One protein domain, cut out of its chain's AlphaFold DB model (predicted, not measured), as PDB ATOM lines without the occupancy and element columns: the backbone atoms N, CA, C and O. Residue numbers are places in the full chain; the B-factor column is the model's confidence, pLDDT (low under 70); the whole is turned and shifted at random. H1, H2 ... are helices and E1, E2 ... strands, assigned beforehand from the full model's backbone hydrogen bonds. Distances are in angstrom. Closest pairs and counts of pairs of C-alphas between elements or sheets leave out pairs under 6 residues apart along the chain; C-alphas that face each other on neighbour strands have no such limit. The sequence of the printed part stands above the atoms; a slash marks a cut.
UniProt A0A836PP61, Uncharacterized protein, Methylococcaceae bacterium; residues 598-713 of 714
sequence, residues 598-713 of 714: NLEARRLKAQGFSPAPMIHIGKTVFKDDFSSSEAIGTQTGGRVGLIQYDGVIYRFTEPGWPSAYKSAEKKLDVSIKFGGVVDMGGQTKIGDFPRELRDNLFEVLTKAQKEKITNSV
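Overview. This is residues 598 to 713 of the 714 residues of an uncharacterized protein of Methylococcaceae bacterium (UniProt A0A836PP61). This is a row of small parts: a sheet of three short strands, E1, E2 and E5, with H1 over it at one end, the hairpin E3 and E4 in the middle, and helices H2, H3 and H4 loosely grouped at the other end. The 116 printed residues include four named helices and five named strands, in the order H1 E1 E2 E3 E4 H2 E5 H3 H4; under half are in these elements, and the class is mixed. Both sheets are antiparallel, and the larger runs E1, E2, E5. The whole is compact, with a radius of gyration of the C-alphas of 14.5 A, yet elongated, spanning 45 by 24 by 23 A.

Arrangement. E2, residues 632 to 636, has edge strands E1, residues 611 to 613, and E5, residues 676 to 678, as antiparallel neighbours. E1 and E2 form a hairpin, with N 612 and O 633 within hydrogen-bond range at 3.0 A; between E2 and E5, N 636 and O 676 are within hydrogen-bond range at 2.9 A. H1, residues 598 to 606, is on this sheet, its closest C-alphas to E1 those of Ala 601 and Pro 611, 5.5 A. E3, residues 642 to 645, and E4, residues 648 to 651, form an antiparallel hairpin, with N 645 and O 648 2.8 A apart. H2, residues 662 to 668, and H3, residues 691 to 699, only just touch, with 3 pairs of C-alphas within 8 A, the closest Ala 664 and Leu 697 at 6.8 A; their steep tilt is 63 degrees, opposite ways. H4, residues 703 to 713, is close to but not clearly touching H3, the closest C-alphas being those of Phe 698 and Lys 706, 7.0 A. In H1, H2, H3 and H4, every O i to N i+4 pair is within hydrogen-bond range.

Along the chain. H1 begins at C-alpha 598 (248.150, 248.467, 348.920) and measures 12.3 A, E2 12.9 A and H3 12.2 A. H4 measures 15.9 A and ends at C-alpha 713 (240.705, 268.983, 378.414).

Size, cuts and confidence. The C-alphas of Ser 627 and Lys 703, the two farthest apart, are 44.5 A apart. The printed part has no cut; the links E1 to E2 and E5 to H3 are long. The model's pLDDT is under 70 at residues 617 to 625, 627 to 629 and 712 to 713.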
ATOM      1  N   ASN A 598     248.318 247.028 349.132       71.69
ATOM      2  CA  ASN A 598     248.150 248.467 348.920       71.69
ATOM      3  C   ASN A 598     246.691 248.845 348.641       71.69
ATOM      4  O   ASN A 598     246.213 249.867 349.131       71.69
ATOM      5  N   LEU A 599     245.949 248.029 347.886       70.50
ATOM      6  CA  LEU A 599     244.516 248.241 347.663       70.50
ATOM      7  C   LEU A 599     243.725 248.058 348.967       70.50
ATOM      8  O   LEU A 599     242.882 248.887 349.311       70.50
ATOM      9  N   GLU A 600     244.043 247.010 349.726       76.94
ATOM     10  CA  GLU A 600     243.435 246.739 351.026       76.94
ATOM     11  C   GLU A 600     243.697 247.889 352.012       76.94
ATOM     12  O   GLU A 600     242.756 248.420 352.598       76.94
ATOM     13  N   ALA A 601     244.943 248.356 352.124       81.56
ATOM     14  CA  ALA A 601     245.300 249.492 352.966       81.56
ATOM     15  C   ALA A 601     244.562 250.778 352.560       81.56
ATOM     16  O   ALA A 601     244.048 251.497 353.417       81.56
ATOM     17  N   ARG A 602     244.434 251.068 351.261       78.06
ATOM     18  CA  ARG A 602     243.672 252.238 350.787       78.06
ATOM     19  C   ARG A 602     242.194 252.141 351.137       78.06
ATOM     20  O   ARG A 602     241.632 253.101 351.667       78.06
ATOM     21  N   ARG A 603     241.582 250.969 350.940       81.19
ATOM     22  CA  ARG A 603     240.196 250.697 351.355       81.19
ATOM     23  C   ARG A 603     240.006 250.938 352.855       81.19
ATOM     24  O   ARG A 603     239.029 251.563 353.259       81.19
ATOM     25  N   LEU A 604     240.950 250.477 353.670       86.69
ATOM     26  CA  LEU A 604     240.933 250.645 355.122       86.69
ATOM     27  C   LEU A 604     241.094 252.115 355.539       86.69
ATOM     28  O   LEU A 604     240.335 252.594 356.382       86.69
ATOM     29  N   LYS A 605     242.002 252.865 354.904       87.19
ATOM     30  CA  LYS A 605     242.141 254.316 355.126       87.19
ATOM     31  C   LYS A 605     240.863 255.072 354.791       87.19
ATOM     32  O   LYS A 605     240.431 255.908 355.579       87.19
ATOM     33  N   ALA A 606     240.223 254.747 353.667       82.94
ATOM     34  CA  ALA A 606     238.943 255.345 353.286       82.94
ATOM     35  C   ALA A 606     237.827 255.060 354.313       82.94
ATOM     36  O   ALA A 606     236.894 255.846 354.453       82.94
ATOM     37  N   GLN A 607     237.940 253.963 355.068       87.19
ATOM     38  CA  GLN A 607     237.041 253.598 356.170       87.19
ATOM     39  C   GLN A 607     237.448 254.208 357.530       87.19
ATOM     40  O   GLN A 607     236.746 254.011 358.524       87.19
ATOM     41  N   GLY A 608     238.545 254.973 357.584       88.00
ATOM     42  CA  GLY A 608     239.052 255.644 358.785       88.00
ATOM     43  C   GLY A 608     240.037 254.823 359.622       88.00
ATOM     44  O   GLY A 608     240.428 255.279 360.697       88.00
ATOM     45  N   PHE A 609     240.439 253.632 359.167       92.31
ATOM     46  CA  PHE A 609     241.495 252.851 359.818       92.31
ATOM     47  C   PHE A 609     242.876 253.448 359.526       92.31
ATOM     48  O   PHE A 609     243.049 254.252 358.608       92.31
ATOM     49  N   SER A 610     243.886 253.008 360.278       91.19
ATOM     50  CA  SER A 610     245.284 253.401 360.088       91.19
ATOM     51  C   SER A 610     246.137 252.171 359.765       91.19
ATOM     52  O   SER A 610     246.765 251.632 360.675       91.19
ATOM     53  N   PRO A 611     246.166 251.691 358.509       90.31
ATOM     54  CA  PRO A 611     246.845 250.450 358.153       90.31
ATOM     55  C   PRO A 611     248.319 250.431 358.551       90.31
ATOM     56  O   PRO A 611     249.028 251.425 358.399       90.31
ATOM     57  N   ALA A 612     248.777 249.289 359.051       88.94
ATOM     58  CA  ALA A 612     250.165 249.030 359.418       88.94
ATOM     59  C   ALA A 612     250.458 247.522 359.264       88.94
ATOM     60  O   ALA A 612     249.543 246.719 359.470       88.94
ATOM     61  N   PRO A 613     251.690 247.097 358.925       86.31
ATOM     62  CA  PRO A 613     252.038 245.678 358.910       86.31
ATOM     63  C   PRO A 613     251.837 245.062 360.296       86.31
ATOM     64  O   PRO A 613     252.205 245.681 361.295       86.31
ATOM     65  N   MET A 614     251.318 243.835 360.378       85.38
ATOM     66  CA  MET A 614     251.085 243.165 361.672       85.38
ATOM     67  C   MET A 614     252.366 242.993 362.506       85.38
ATOM     68  O   MET A 614     252.322 243.036 363.731       85.38
ATOM     69  N   ILE A 615     253.517 242.864 361.843       78.44
ATOM     70  CA  ILE A 615     254.841 242.756 362.475       78.44
ATOM     71  C   ILE A 615     255.403 244.100 362.971       78.44
ATOM     72  O   ILE A 615     256.471 244.135 363.580       78.44
ATOM     73  N   HIS A 616     254.734 245.226 362.702       76.12
ATOM     74  CA  HIS A 616     255.215 246.544 363.113       76.12
ATOM     75  C   HIS A 616     255.019 246.750 364.617       76.12
ATOM     76  O   HIS A 616     253.909 246.921 365.117       76.12
ATOM     77  N   ILE A 617     256.131 246.786 365.349       63.38
ATOM     78  CA  ILE A 617     256.152 246.899 366.819       63.38
ATOM     79  C   ILE A 617     256.369 248.359 367.278       63.38
ATOM     80  O   ILE A 617     256.464 248.659 368.470       63.38
ATOM     81  N   GLY A 618     256.478 249.297 366.330       61.75
ATOM     82  CA  GLY A 618     256.834 250.694 366.579       61.75
ATOM     83  C   GLY A 618     255.656 251.608 366.942       61.75
ATOM     84  O   GLY A 618     254.515 251.417 366.529       61.75
ATOM     85  N   LYS A 619     255.960 252.693 367.670       56.22
ATOM     86  CA  LYS A 619     255.020 253.807 367.945       56.22
ATOM     87  C   LYS A 619     254.938 254.833 366.802       56.22
ATOM     88  O   LYS A 619     254.228 255.838 366.906       56.22
ATOM     89  N   THR A 620     255.740 254.658 365.757       60.75
ATOM     90  CA  THR A 620     255.759 255.507 364.564       60.75
ATOM     91  C   THR A 620     254.634 255.110 363.620       60.75
ATOM     92  O   THR A 620     254.307 253.927 363.514       60.75
ATOM     93  N   VAL A 621     254.038 256.102 362.956       62.12
ATOM     94  CA  VAL A 621     253.089 255.851 361.867       62.12
ATOM     95  C   VAL A 621     253.861 255.197 360.727       62.12
ATOM     96  O   VAL A 621     254.940 255.673 360.361       62.12
ATOM     97  N   PHE A 622     253.361 254.061 360.247       66.81
ATOM     98  CA  PHE A 622     253.980 253.328 359.148       66.81
ATOM     99  C   PHE A 622     253.745 254.069 357.819       66.81
ATOM    100  O   PHE A 622     252.743 254.766 357.672       66.81
ATOM    101  N   LYS A 623     254.695 253.980 356.879       63.94
ATOM    102  CA  LYS A 623     254.597 254.644 355.565       63.94
ATOM    103  C   LYS A 623     253.616 253.908 354.642       63.94
ATOM    104  O   LYS A 623     253.308 252.748 354.857       63.94
ATOM    105  N   ASP A 624     253.186 254.574 353.580       65.38
ATOM    106  CA  ASP A 624     252.054 254.162 352.737       65.38
ATOM    107  C   ASP A 624     252.323 253.021 351.736       65.38
ATOM    108  O   ASP A 624     251.559 252.863 350.791       65.38
ATOM    109  N   ASP A 625     253.359 252.202 351.944       66.00
ATOM    110  CA  ASP A 625     253.655 251.048 351.085       66.00
ATOM    111  C   ASP A 625     253.548 249.729 351.857       66.00
ATOM    112  O   ASP A 625     254.374 249.392 352.705       66.00
ATOM    113  N   PHE A 626     252.501 248.982 351.536       72.50
ATOM    114  CA  PHE A 626     252.139 247.686 352.093       72.50
ATOM    115  C   PHE A 626     252.362 246.545 351.107       72.50
ATOM    116  O   PHE A 626     252.064 245.405 351.460       72.50
ATOM    117  N   SER A 627     252.914 246.811 349.916       61.78
ATOM    118  CA  SER A 627     253.232 245.782 348.910       61.78
ATOM    119  C   SER A 627     254.115 244.668 349.474       61.78
ATOM    120  O   SER A 627     254.105 243.546 348.975       61.78
ATOM    121  N   SER A 628     254.863 244.975 350.541       59.22
ATOM    122  CA  SER A 628     255.742 244.048 351.232       59.22
ATOM    123  C   SER A 628     255.143 243.328 352.444       59.22
ATOM    124  O   SER A 628     255.868 242.607 353.125       59.22
ATOM    125  N   SER A 629     253.882 243.589 352.786       69.00
ATOM    126  CA  SER A 629     253.278 243.117 354.036       69.00
ATOM    127  C   SER A 629     252.557 241.793 353.828       69.00
ATOM    128  O   SER A 629     251.612 241.726 353.053       69.00
ATOM    129  N   GLU A 630     252.929 240.753 354.571       71.69
ATOM    130  CA  GLU A 630     252.186 239.483 354.564       71.69
ATOM    131  C   GLU A 630     250.736 239.692 355.041       71.69
ATOM    132  O   GLU A 630     249.774 239.283 354.385       71.69
ATOM    133  N   ALA A 631     250.584 240.443 356.136       80.81
ATOM    134  CA  ALA A 631     249.311 240.854 356.708       80.81
ATOM    135  C   ALA A 631     249.355 242.323 357.149       80.81
ATOM    136  O   ALA A 631     250.373 242.815 357.651       80.81
ATOM    137  N   ILE A 632     248.222 243.008 356.996       86.75
ATOM    138  CA  ILE A 632     248.020 244.372 357.482       86.75
ATOM    139  C   ILE A 632     246.941 244.367 358.563       86.75
ATOM    140  O   ILE A 632     245.904 243.726 358.415       86.75
ATOM    141  N   GLY A 633     247.205 245.078 359.648       90.69
ATOM    142  CA  GLY A 633     246.225 245.407 360.676       90.69
ATOM    143  C   GLY A 633     245.960 246.905 360.685       90.69
ATOM    144  O   GLY A 633     246.338 247.621 359.756       90.69
ATOM    145  N   THR A 634     245.370 247.407 361.766       92.31
ATOM    146  CA  THR A 634     245.286 248.848 362.027       92.31
ATOM    147  C   THR A 634     246.163 249.224 363.209       92.31
ATOM    148  O   THR A 634     246.196 248.549 364.237       92.31
ATOM    149  N   GLN A 635     246.870 250.338 363.093       92.19
ATOM    150  CA  GLN A 635     247.541 250.957 364.217       92.19
ATOM    151  C   GLN A 635     246.502 251.534 365.187       92.19
ATOM    152  O   GLN A 635     245.465 252.054 364.773       92.19
ATOM    153  N   THR A 636     246.799 251.454 366.481       90.88
ATOM    154  CA  THR A 636     246.044 252.100 367.564       90.88
ATOM    155  C   THR A 636     246.944 253.071 368.329       90.88
ATOM    156  O   THR A 636     248.174 253.020 368.237       90.88
ATOM    157  N   GLY A 637     246.342 253.976 369.096       88.88
ATOM    158  CA  GLY A 637     247.015 254.972 369.923       88.88
ATOM    159  C   GLY A 637     246.624 256.408 369.577       88.88
ATOM    160  O   GLY A 637     246.073 256.696 368.515       88.88
ATOM    161  N   GLY A 638     246.982 257.340 370.462       85.50
ATOM    162  CA  GLY A 638     246.565 258.744 370.358       85.50
ATOM    163  C   GLY A 638     247.038 259.485 369.099       85.50
ATOM    164  O   GLY A 638     246.422 260.468 368.718       85.50
ATOM    165  N   ARG A 639     248.093 259.011 368.415       85.56
ATOM    166  CA  ARG A 639     248.562 259.612 367.148       85.56
ATOM    167  C   ARG A 639     247.623 259.360 365.973       85.56
ATOM    168  O   ARG A 639     247.543 260.194 365.082       85.56
ATOM    169  N   VAL A 640     246.975 258.200 365.967       88.56
ATOM    170  CA  VAL A 640     246.061 257.762 364.902       88.56
ATOM    171  C   VAL A 640     244.600 257.845 365.346       88.56
ATOM    172  O   VAL A 640     243.704 257.649 364.538       88.56
ATOM    173  N   GLY A 641     244.357 258.157 366.625       91.62
ATOM    174  CA  GLY A 641     243.024 258.378 367.177       91.62
ATOM    175  C   GLY A 641     242.180 257.111 367.289       91.62
ATOM    176  O   GLY A 641     240.962 257.202 367.184       91.62
ATOM    177  N   LEU A 642     242.800 255.937 367.469       93.94
ATOM    178  CA  LEU A 642     242.110 254.642 367.518       93.94
ATOM    179  C   LEU A 642     242.448 253.866 368.798       93.94
ATOM    180  O   LEU A 642     243.598 253.864 369.233       93.94
ATOM    181  N   ILE A 643     241.475 253.163 369.373       93.00
ATOM    182  CA  ILE A 643     241.649 252.220 370.490       93.00
ATOM    183  C   ILE A 643     240.953 250.905 370.144       93.00
ATOM    184  O   ILE A 643     239.864 250.932 369.578       93.00
ATOM    185  N   GLN A 644     241.555 249.764 370.478       93.69
ATOM    186  CA  GLN A 644     240.847 248.485 370.467       93.69
ATOM    187  C   GLN A 644     240.463 248.118 371.896       93.69
ATOM    188  O   GLN A 644     241.329 248.071 372.771       93.69
ATOM    189  N   TYR A 645     239.179 247.866 372.117       93.56
ATOM    190  CA  TYR A 645     238.610 247.431 373.385       93.56
ATOM    191  C   TYR A 645     237.821 246.150 373.132       93.56
ATOM    192  O   TYR A 645     236.874 246.149 372.351       93.56
ATOM    193  N   ASP A 646     238.269 245.063 373.753       91.94
ATOM    194  CA  ASP A 646     237.715 243.714 373.629       91.94
ATOM    195  C   ASP A 646     237.512 243.261 372.170       91.94
ATOM    196  O   ASP A 646     236.447 242.828 371.741       91.94
ATOM    197  N   GLY A 647     238.553 243.454 371.355       89.88
ATOM    198  CA  GLY A 647     238.552 243.101 369.932       89.88
ATOM    199  C   GLY A 647     237.899 244.132 369.004       89.88
ATOM    200  O   GLY A 647     238.199 244.124 367.812       89.88
ATOM    201  N   VAL A 648     237.105 245.077 369.519       93.81
ATOM    202  CA  VAL A 648     236.415 246.101 368.712       93.81
ATOM    203  C   VAL A 648     237.220 247.398 368.654       93.81
ATOM    204  O   VAL A 648     237.726 247.877 369.669       93.81
ATOM    205  N   ILE A 649     237.346 247.986 367.462       95.69
ATOM    206  CA  ILE A 649     238.122 249.212 367.229       95.69
ATOM    207  C   ILE A 649     237.202 250.436 367.234       95.69
ATOM    208  O   ILE A 649     236.215 250.496 366.499       95.69
ATOM    209  N   TYR A 650     237.574 251.453 368.004       95.00
ATOM    210  CA  TYR A 650     236.824 252.695 368.165       95.00
ATOM    211  C   TYR A 650     237.693 253.925 367.913       95.00
ATOM    212  O   TYR A 650     238.910 253.890 368.120       95.00
ATOM    213  N   ARG A 651     237.060 255.043 367.540       94.31
ATOM    214  CA  ARG A 651     237.712 256.357 367.548       94.31
ATOM    215  C   ARG A 651     237.898 256.837 368.976       94.31
ATOM    216  O   ARG A 651     236.942 256.903 369.744       94.31
ATOM    217  N   PHE A 652     239.126 257.215 369.303       92.81
ATOM    218  CA  PHE A 652     239.512 257.698 370.618       92.81
ATOM    219  C   PHE A 652     240.612 258.753 370.503       92.81
ATOM    220  O   PHE A 652     241.795 258.445 370.346       92.81
ATOM    221  N   THR A 653     240.192 260.017 370.548       86.56
ATOM    222  CA  THR A 653     241.034 261.196 370.291       86.56
ATOM    223  C   THR A 653     241.272 262.052 371.534       86.56
ATOM    224  O   THR A 653     241.897 263.104 371.432       86.56
ATOM    225  N   GLU A 654     240.778 261.635 372.704       86.50
ATOM    226  CA  GLU A 654     240.974 262.376 373.952       86.50
ATOM    227  C   GLU A 654     242.474 262.423 374.328       86.50
ATOM    228  O   GLU A 654     243.122 261.375 374.438       86.50
ATOM    229  N   PRO A 655     243.060 263.616 374.545       82.31
ATOM    230  CA  PRO A 655     244.452 263.747 374.964       82.31
ATOM    231  C   PRO A 655     244.645 263.381 376.447       82.31
ATOM    232  O   PRO A 655     243.701 263.286 377.227       82.31
ATOM    233  N   GLY A 656     245.898 263.167 376.858       80.31
ATOM    234  CA  GLY A 656     246.262 262.936 378.266       80.31
ATOM    235  C   GLY A 656     246.127 261.491 378.763       80.31
ATOM    236  O   GLY A 656     246.634 261.168 379.840       80.31
ATOM    237  N   TRP A 657     245.518 260.602 377.974       86.81
ATOM    238  CA  TRP A 657     245.376 259.181 378.299       86.81
ATOM    239  C   TRP A 657     246.716 258.412 378.248       86.81
ATOM    240  O   TRP A 657     247.616 258.755 377.472       86.81
ATOM    241  N   PRO A 658     246.903 257.373 379.089       82.44
ATOM    242  CA  PRO A 658     248.156 256.629 379.168       82.44
ATOM    243  C   PRO A 658     248.412 255.768 377.924       82.44
ATOM    244  O   PRO A 658     247.501 255.227 377.315       82.44
ATOM    245  N   SER A 659     249.691 255.562 377.598       72.88
ATOM    246  CA  SER A 659     250.109 254.764 376.429       72.88
ATOM    247  C   SER A 659     250.027 253.235 376.600       72.88
ATOM    248  O   SER A 659     250.434 252.503 375.703       72.88
ATOM    249  N   ALA A 660     249.568 252.743 377.756       77.94
ATOM    250  CA  ALA A 660     249.377 251.319 378.034       77.94
ATOM    251  C   ALA A 660     248.343 251.111 379.152       77.94
ATOM    252  O   ALA A 660     248.329 251.860 380.131       77.94
ATOM    253  N   TYR A 661     247.542 250.047 379.035       85.00
ATOM    254  CA  TYR A 661     246.388 249.786 379.905       85.00
ATOM    255  C   TYR A 661     246.482 248.487 380.723       85.00
ATOM    256  O   TYR A 661     245.487 248.082 381.305       85.00
ATOM    257  N   LYS A 662     247.667 247.874 380.884       82.44
ATOM    258  CA  LYS A 662     247.841 246.570 381.574       82.44
ATOM    259  C   LYS A 662     247.132 246.443 382.931       82.44
ATOM    260  O   LYS A 662     246.613 245.388 383.277       82.44
ATOM    261  N   SER A 663     247.133 247.511 383.735       81.12
ATOM    262  CA  SER A 663     246.446 247.506 385.034       81.12
ATOM    263  C   SER A 663     244.924 247.617 384.898       81.12
ATOM    264  O   SER A 663     244.212 247.039 385.714       81.12
ATOM    265  N   ALA A 664     244.439 248.342 383.890       84.25
ATOM    266  CA  ALA A 664     243.020 248.466 383.580       84.25
ATOM    267  C   ALA A 664     242.467 247.167 382.976       84.25
ATOM    268  O   ALA A 664     241.424 246.718 383.434       84.25
ATOM    269  N   GLU A 665     243.202 246.521 382.062       89.75
ATOM    270  CA  GLU A 665     242.854 245.210 381.482       89.75
ATOM    271  C   GLU A 665     242.550 244.184 382.585       89.75
ATOM    272  O   GLU A 665     241.487 243.577 382.598       89.75
ATOM    273  N   LYS A 666     243.431 244.072 383.591       87.00
ATOM    274  CA  LYS A 666     243.243 243.141 384.718       87.00
ATOM    275  C   LYS A 666     242.055 243.493 385.623       87.00
ATOM    276  O   LYS A 666     241.468 242.602 386.222       87.00
ATOM    277  N   LYS A 667     241.758 244.782 385.808       88.06
ATOM    278  CA  LYS A 667     240.676 245.234 386.702       88.06
ATOM    279  C   LYS A 667     239.298 245.121 386.058       88.06
ATOM    280  O   LYS A 667     238.329 244.919 386.774       88.06
ATOM    281  N   LEU A 668     239.237 245.321 384.746       88.56
ATOM    282  CA  LEU A 668     238.006 245.320 383.963       88.56
ATOM    283  C   LEU A 668     237.736 243.969 383.287       88.56
ATOM    284  O   LEU A 668     236.654 243.798 382.748       88.56
ATOM    285  N   ASP A 669     238.696 243.039 383.330       90.75
ATOM    286  CA  ASP A 669     238.644 241.725 382.671       90.75
ATOM    287  C   ASP A 669     238.376 241.820 381.157       90.75
ATOM    288  O   ASP A 669     237.528 241.137 380.597       90.75
ATOM    289  N   VAL A 670     239.105 242.723 380.490       91.06
ATOM    290  CA  VAL A 670     238.987 243.014 379.048       91.06
ATOM    291  C   VAL A 670     240.364 243.176 378.409       91.06
ATOM    292  O   VAL A 670     241.338 243.521 379.087       91.06
ATOM    293  N   SER A 671     240.455 243.004 377.086       90.94
ATOM    294  CA  SER A 671     241.674 243.323 376.330       90.94
ATOM    295  C   SER A 671     241.650 244.752 375.789       90.94
ATOM    296  O   SER A 671     240.667 245.167 375.180       90.94
ATOM    297  N   ILE A 672     242.732 245.515 375.979       91.75
ATOM    298  CA  ILE A 672     242.812 246.914 375.537       91.75
ATOM    299  C   ILE A 672     244.141 247.179 374.832       91.75
ATOM    300  O   ILE A 672     245.219 247.090 375.428       91.75
ATOM    301  N   LYS A 673     244.074 247.608 373.570       90.50
ATOM    302  CA  LYS A 673     245.243 248.030 372.787       90.50
ATOM    303  C   LYS A 673     245.129 249.501 372.404       90.50
ATOM    304  O   LYS A 673     244.206 249.917 371.709       90.50
ATOM    305  N   PHE A 674     246.098 250.287 372.870       88.88
ATOM    306  CA  PHE A 674     246.207 251.720 372.597       88.88
ATOM    307  C   PHE A 674     247.659 252.092 372.280       88.88
ATOM    308  O   PHE A 674     248.351 252.775 373.039       88.88
ATOM    309  N   GLY A 675     248.138 251.548 371.166       85.62
ATOM    310  CA  GLY A 675     249.535 251.568 370.753       85.62
ATOM    311  C   GLY A 675     249.917 250.245 370.095       85.62
ATOM    312  O   GLY A 675     249.578 249.180 370.608       85.62
ATOM    313  N   GLY A 676     250.656 250.317 368.987       86.62
ATOM    314  CA  GLY A 676     250.997 249.147 368.170       86.62
ATOM    315  C   GLY A 676     249.912 248.821 367.143       86.62
ATOM    316  O   GLY A 676     249.004 249.626 366.922       86.62
ATOM    317  N   VAL A 677     250.034 247.663 366.499       90.62
ATOM    318  CA  VAL A 677     249.149 247.208 365.417       90.62
ATOM    319  C   VAL A 677     248.277 246.060 365.904       90.62
ATOM    320  O   VAL A 677     248.754 245.183 366.624       90.62
ATOM    321  N   VAL A 678     246.998 246.088 365.539       90.94
ATOM    322  CA  VAL A 678     246.008 245.070 365.907       90.94
ATOM    323  C   VAL A 678     245.275 244.549 364.680       90.94
ATOM    324  O   VAL A 678     245.114 245.271 363.693       90.94
ATOM    325  N   ASP A 679     244.801 243.308 364.767       89.44
ATOM    326  CA  ASP A 679     243.874 242.742 363.788       89.44
ATOM    327  C   ASP A 679     242.532 243.492 363.849       89.44
ATOM    328  O   ASP A 679     242.083 243.918 364.916       89.44
ATOM    329  N   MET A 680     241.907 243.661 362.689       88.50
ATOM    330  CA  MET A 680     240.611 244.312 362.538       88.50
ATOM    331  C   MET A 680     239.435 243.350 362.723       88.50
ATOM    332  O   MET A 680     238.303 243.817 362.813       88.50
ATOM    333  N   GLY A 681     239.660 242.030 362.751       77.19
ATOM    334  CA  GLY A 681     238.630 241.032 363.070       77.19
ATOM    335  C   GLY A 681     237.397 241.082 362.157       77.19
ATOM    336  O   GLY A 681     236.294 240.764 362.588       77.19
ATOM    337  N   GLY A 682     237.558 241.547 360.911       79.19
ATOM    338  CA  GLY A 682     236.468 241.741 359.944       79.19
ATOM    339  C   GLY A 682     235.693 243.062 360.067       79.19
ATOM    340  O   GLY A 682     234.752 243.285 359.304       79.19
ATOM    341  N   GLN A 683     236.070 243.960 360.978       88.94
ATOM    342  CA  GLN A 683     235.409 245.252 361.156       88.94
ATOM    343  C   GLN A 683     235.580 246.155 359.919       88.94
ATOM    344  O   GLN A 683     236.689 246.373 359.441       88.94
ATOM    345  N   THR A 684     234.481 246.726 359.413       82.25
ATOM    346  CA  THR A 684     234.487 247.599 358.215       82.25
ATOM    347  C   THR A 684     234.079 249.048 358.487       82.25
ATOM    348  O   THR A 684     234.024 249.864 357.567       82.25
ATOM    349  N   LYS A 685     233.729 249.377 359.735       86.88
ATOM    350  CA  LYS A 685     233.324 250.721 360.175       86.88
ATOM    351  C   LYS A 685     233.899 251.000 361.552       86.88
ATOM    352  O   LYS A 685     233.993 250.084 362.361       86.88
ATOM    353  N   ILE A 686     234.227 252.255 361.835       92.25
ATOM    354  CA  ILE A 686     234.732 252.680 363.145       92.25
ATOM    355  C   ILE A 686     233.689 253.582 363.801       92.25
ATOM    356  O   ILE A 686     233.349 254.635 363.258       92.25
ATOM    357  N   GLY A 687     233.167 253.145 364.948       92.12
ATOM    358  CA  GLY A 687     232.313 253.961 365.812       92.12
ATOM    359  C   GLY A 687     233.135 254.801 366.788       92.12
ATOM    360  O   GLY A 687     234.319 254.537 366.999       92.12
ATOM    361  N   ASP A 688     232.513 255.801 367.403       93.75
ATOM    362  CA  ASP A 688     233.151 256.557 368.484       93.75
ATOM    363  C   ASP A 688     233.222 255.708 369.760       93.75
ATOM    364  O   ASP A 688     232.365 254.849 369.990       93.75
ATOM    365  N   PHE A 689     234.258 255.914 370.579       93.75
ATOM    366  CA  PHE A 689     234.434 255.150 371.811       93.75
ATOM    367  C   PHE A 689     233.270 255.423 372.784       93.75
ATOM    368  O   PHE A 689     233.070 256.578 373.172       93.75
ATOM    369  N   PRO A 690     232.480 254.401 373.173       94.69
ATOM    370  CA  PRO A 690     231.287 254.598 373.989       94.69
ATOM    371  C   PRO A 690     231.596 255.268 375.327       94.69
ATOM    372  O   PRO A 690     232.551 254.902 376.013       94.69
ATOM    373  N   ARG A 691     230.736 256.208 375.734       90.62
ATOM    374  CA  ARG A 691     230.912 256.974 376.976       90.62
ATOM    375  C   ARG A 691     230.996 256.083 378.217       90.62
ATOM    376  O   ARG A 691     231.838 256.324 379.068       90.62
ATOM    377  N   GLU A 692     230.190 255.026 378.281       91.88
ATOM    378  CA  GLU A 692     230.220 254.061 379.389       91.88
ATOM    379  C   GLU A 692     231.570 253.334 379.482       91.88
ATOM    380  O   GLU A 692     232.159 253.251 380.556       91.88
ATOM    381  N   LEU A 693     232.114 252.870 378.348       92.31
ATOM    382  CA  LEU A 693     233.433 252.227 378.312       92.31
ATOM    383  C   LEU A 693     234.542 253.212 378.678       92.31
ATOM    384  O   LEU A 693     235.474 252.861 379.400       92.31
ATOM    385  N   ARG A 694     234.423 254.456 378.214       91.69
ATOM    386  CA  ARG A 694     235.325 255.553 378.557       91.69
ATOM    387  C   ARG A 694     235.320 255.839 380.053       91.69
ATOM    388  O   ARG A 694     236.395 255.964 380.635       91.69
ATOM    389  N   ASP A 695     234.152 255.920 380.676       90.94
ATOM    390  CA  ASP A 695     234.029 256.210 382.104       90.94
ATOM    391  C   ASP A 695     234.538 255.031 382.952       90.94
ATOM    392  O   ASP A 695     235.377 255.241 383.831       90.94
ATOM    393  N   ASN A 696     234.197 253.787 382.592       89.88
ATOM    394  CA  ASN A 696     234.760 252.577 383.212       89.88
ATOM    395  C   ASN A 696     236.295 252.545 383.116       89.88
ATOM    396  O   ASN A 696     236.997 252.239 384.084       89.88
ATOM    397  N   LEU A 697     236.834 252.893 381.944       89.44
ATOM    398  CA  LEU A 697     238.273 252.955 381.718       89.44
ATOM    399  C   LEU A 697     238.924 254.062 382.550       89.44
ATOM    400  O   LEU A 697     240.008 253.852 383.091       89.44
ATOM    401  N   PHE A 698     238.271 255.220 382.675       89.88
ATOM    402  CA  PHE A 698     238.745 256.340 383.482       89.88
ATOM    403  C   PHE A 698     238.788 255.976 384.968       89.88
ATOM    404  O   PHE A 698     239.779 256.267 385.641       89.88
ATOM    405  N   GLU A 699     237.760 255.306 385.495       90.38
ATOM    406  CA  GLU A 699     237.646 254.959 386.916       90.38
ATOM    407  C   GLU A 699     238.810 254.111 387.432       90.38
ATOM    408  O   GLU A 699     239.297 254.343 388.546       90.38
ATOM    409  N   VAL A 700     239.316 253.193 386.609       89.38
ATOM    410  CA  VAL A 700     240.391 252.267 386.993       89.38
ATOM    411  C   VAL A 700     241.803 252.857 386.890       89.38
ATOM    412  O   VAL A 700     242.761 252.219 387.359       89.38
ATOM    413  N   LEU A 701     241.940 254.071 386.336       87.56
ATOM    414  CA  LEU A 701     243.204 254.808 386.250       87.56
ATOM    415  C   LEU A 701     243.696 255.298 387.615       87.56
ATOM    416  O   LEU A 701     242.931 255.570 388.544       87.56
ATOM    417  N   THR A 702     245.013 255.469 387.725       86.94
ATOM    418  CA  THR A 702     245.638 256.084 388.904       86.94
ATOM    419  C   THR A 702     245.279 257.566 389.012       86.94
ATOM    420  O   THR A 702     245.000 258.226 388.011       86.94
ATOM    421  N   LYS A 703     245.351 258.126 390.226       85.25
ATOM    422  CA  LYS A 703     245.079 259.551 390.476       85.25
ATOM    423  C   LYS A 703     245.902 260.478 389.563       85.25
ATOM    424  O   LYS A 703     245.337 261.355 388.926       85.25
ATOM    425  N   ALA A 704     247.199 260.199 389.410       84.69
ATOM    426  CA  ALA A 704     248.096 260.968 388.544       84.69
ATOM    427  C   ALA A 704     247.726 260.891 387.047       84.69
ATOM    428  O   ALA A 704     247.939 261.843 386.301       84.69
ATOM    429  N   GLN A 705     247.181 259.762 386.583       85.94
ATOM    430  CA  GLN A 705     246.704 259.617 385.201       85.94
ATOM    431  C   GLN A 705     245.390 260.372 384.980       85.94
ATOM    432  O   GLN A 705     245.247 261.043 383.963       85.94
ATOM    433  N   LYS A 706     244.465 260.308 385.946       87.50
ATOM    434  CA  LYS A 706     243.211 261.076 385.918       87.50
ATOM    435  C   LYS A 706     243.487 262.578 385.851       87.50
ATOM    436  O   LYS A 706     242.938 263.248 384.989       87.50
ATOM    437  N   GLU A 707     244.397 263.081 386.689       85.44
ATOM    438  CA  GLU A 707     244.813 264.493 386.690       85.44
ATOM    439  C   GLU A 707     245.374 264.940 385.332       85.44
ATOM    440  O   GLU A 707     245.028 266.018 384.855       85.44
ATOM    441  N   LYS A 708     246.178 264.102 384.660       83.62
ATOM    442  CA  LYS A 708     246.676 264.412 383.309       83.62
ATOM    443  C   LYS A 708     245.554 264.549 382.287       83.62
ATOM    444  O   LYS A 708     245.602 265.480 381.495       83.62
ATOM    445  N   ILE A 709     244.568 263.658 382.297       84.31
ATOM    446  CA  ILE A 709     243.435 263.713 381.360       84.31
ATOM    447  C   ILE A 709     242.605 264.973 381.619       84.31
ATOM    448  O   ILE A 709     242.355 265.734 380.692       84.31
ATOM    449  N   THR A 710     242.253 265.250 382.878       81.69
ATOM    450  CA  THR A 710     241.445 266.424 383.243       81.69
ATOM    451  C   THR A 710     242.135 267.742 382.877       81.69
ATOM    452  O   THR A 710     241.486 268.631 382.339       81.69
ATOM    453  N   ASN A 711     243.455 267.841 383.080       76.75
ATOM    454  CA  ASN A 711     244.249 269.027 382.731       76.75
ATOM    455  C   ASN A 711     244.532 269.166 381.223       76.75
ATOM    456  O   ASN A 711     245.041 270.195 380.797       76.75
ATOM    457  N   SER A 712     244.278 268.123 380.425       66.69
ATOM    458  CA  SER A 712     244.448 268.158 378.961       66.69
ATOM    459  C   SER A 712     243.177 268.605 378.228       66.69
ATOM    460  O   SER A 712     243.225 268.841 377.024       66.69
ATOM    461  N   VAL A 713     242.040 268.634 378.934       58.53
ATOM    462  CA  VAL A 713     240.705 268.983 378.414       58.53
ATOM    463  C   VAL A 713     240.296 270.410 378.824       58.53
ATOM    464  O   VAL A 713     239.379 270.974 378.230       58.53
TER     465      VAL A 713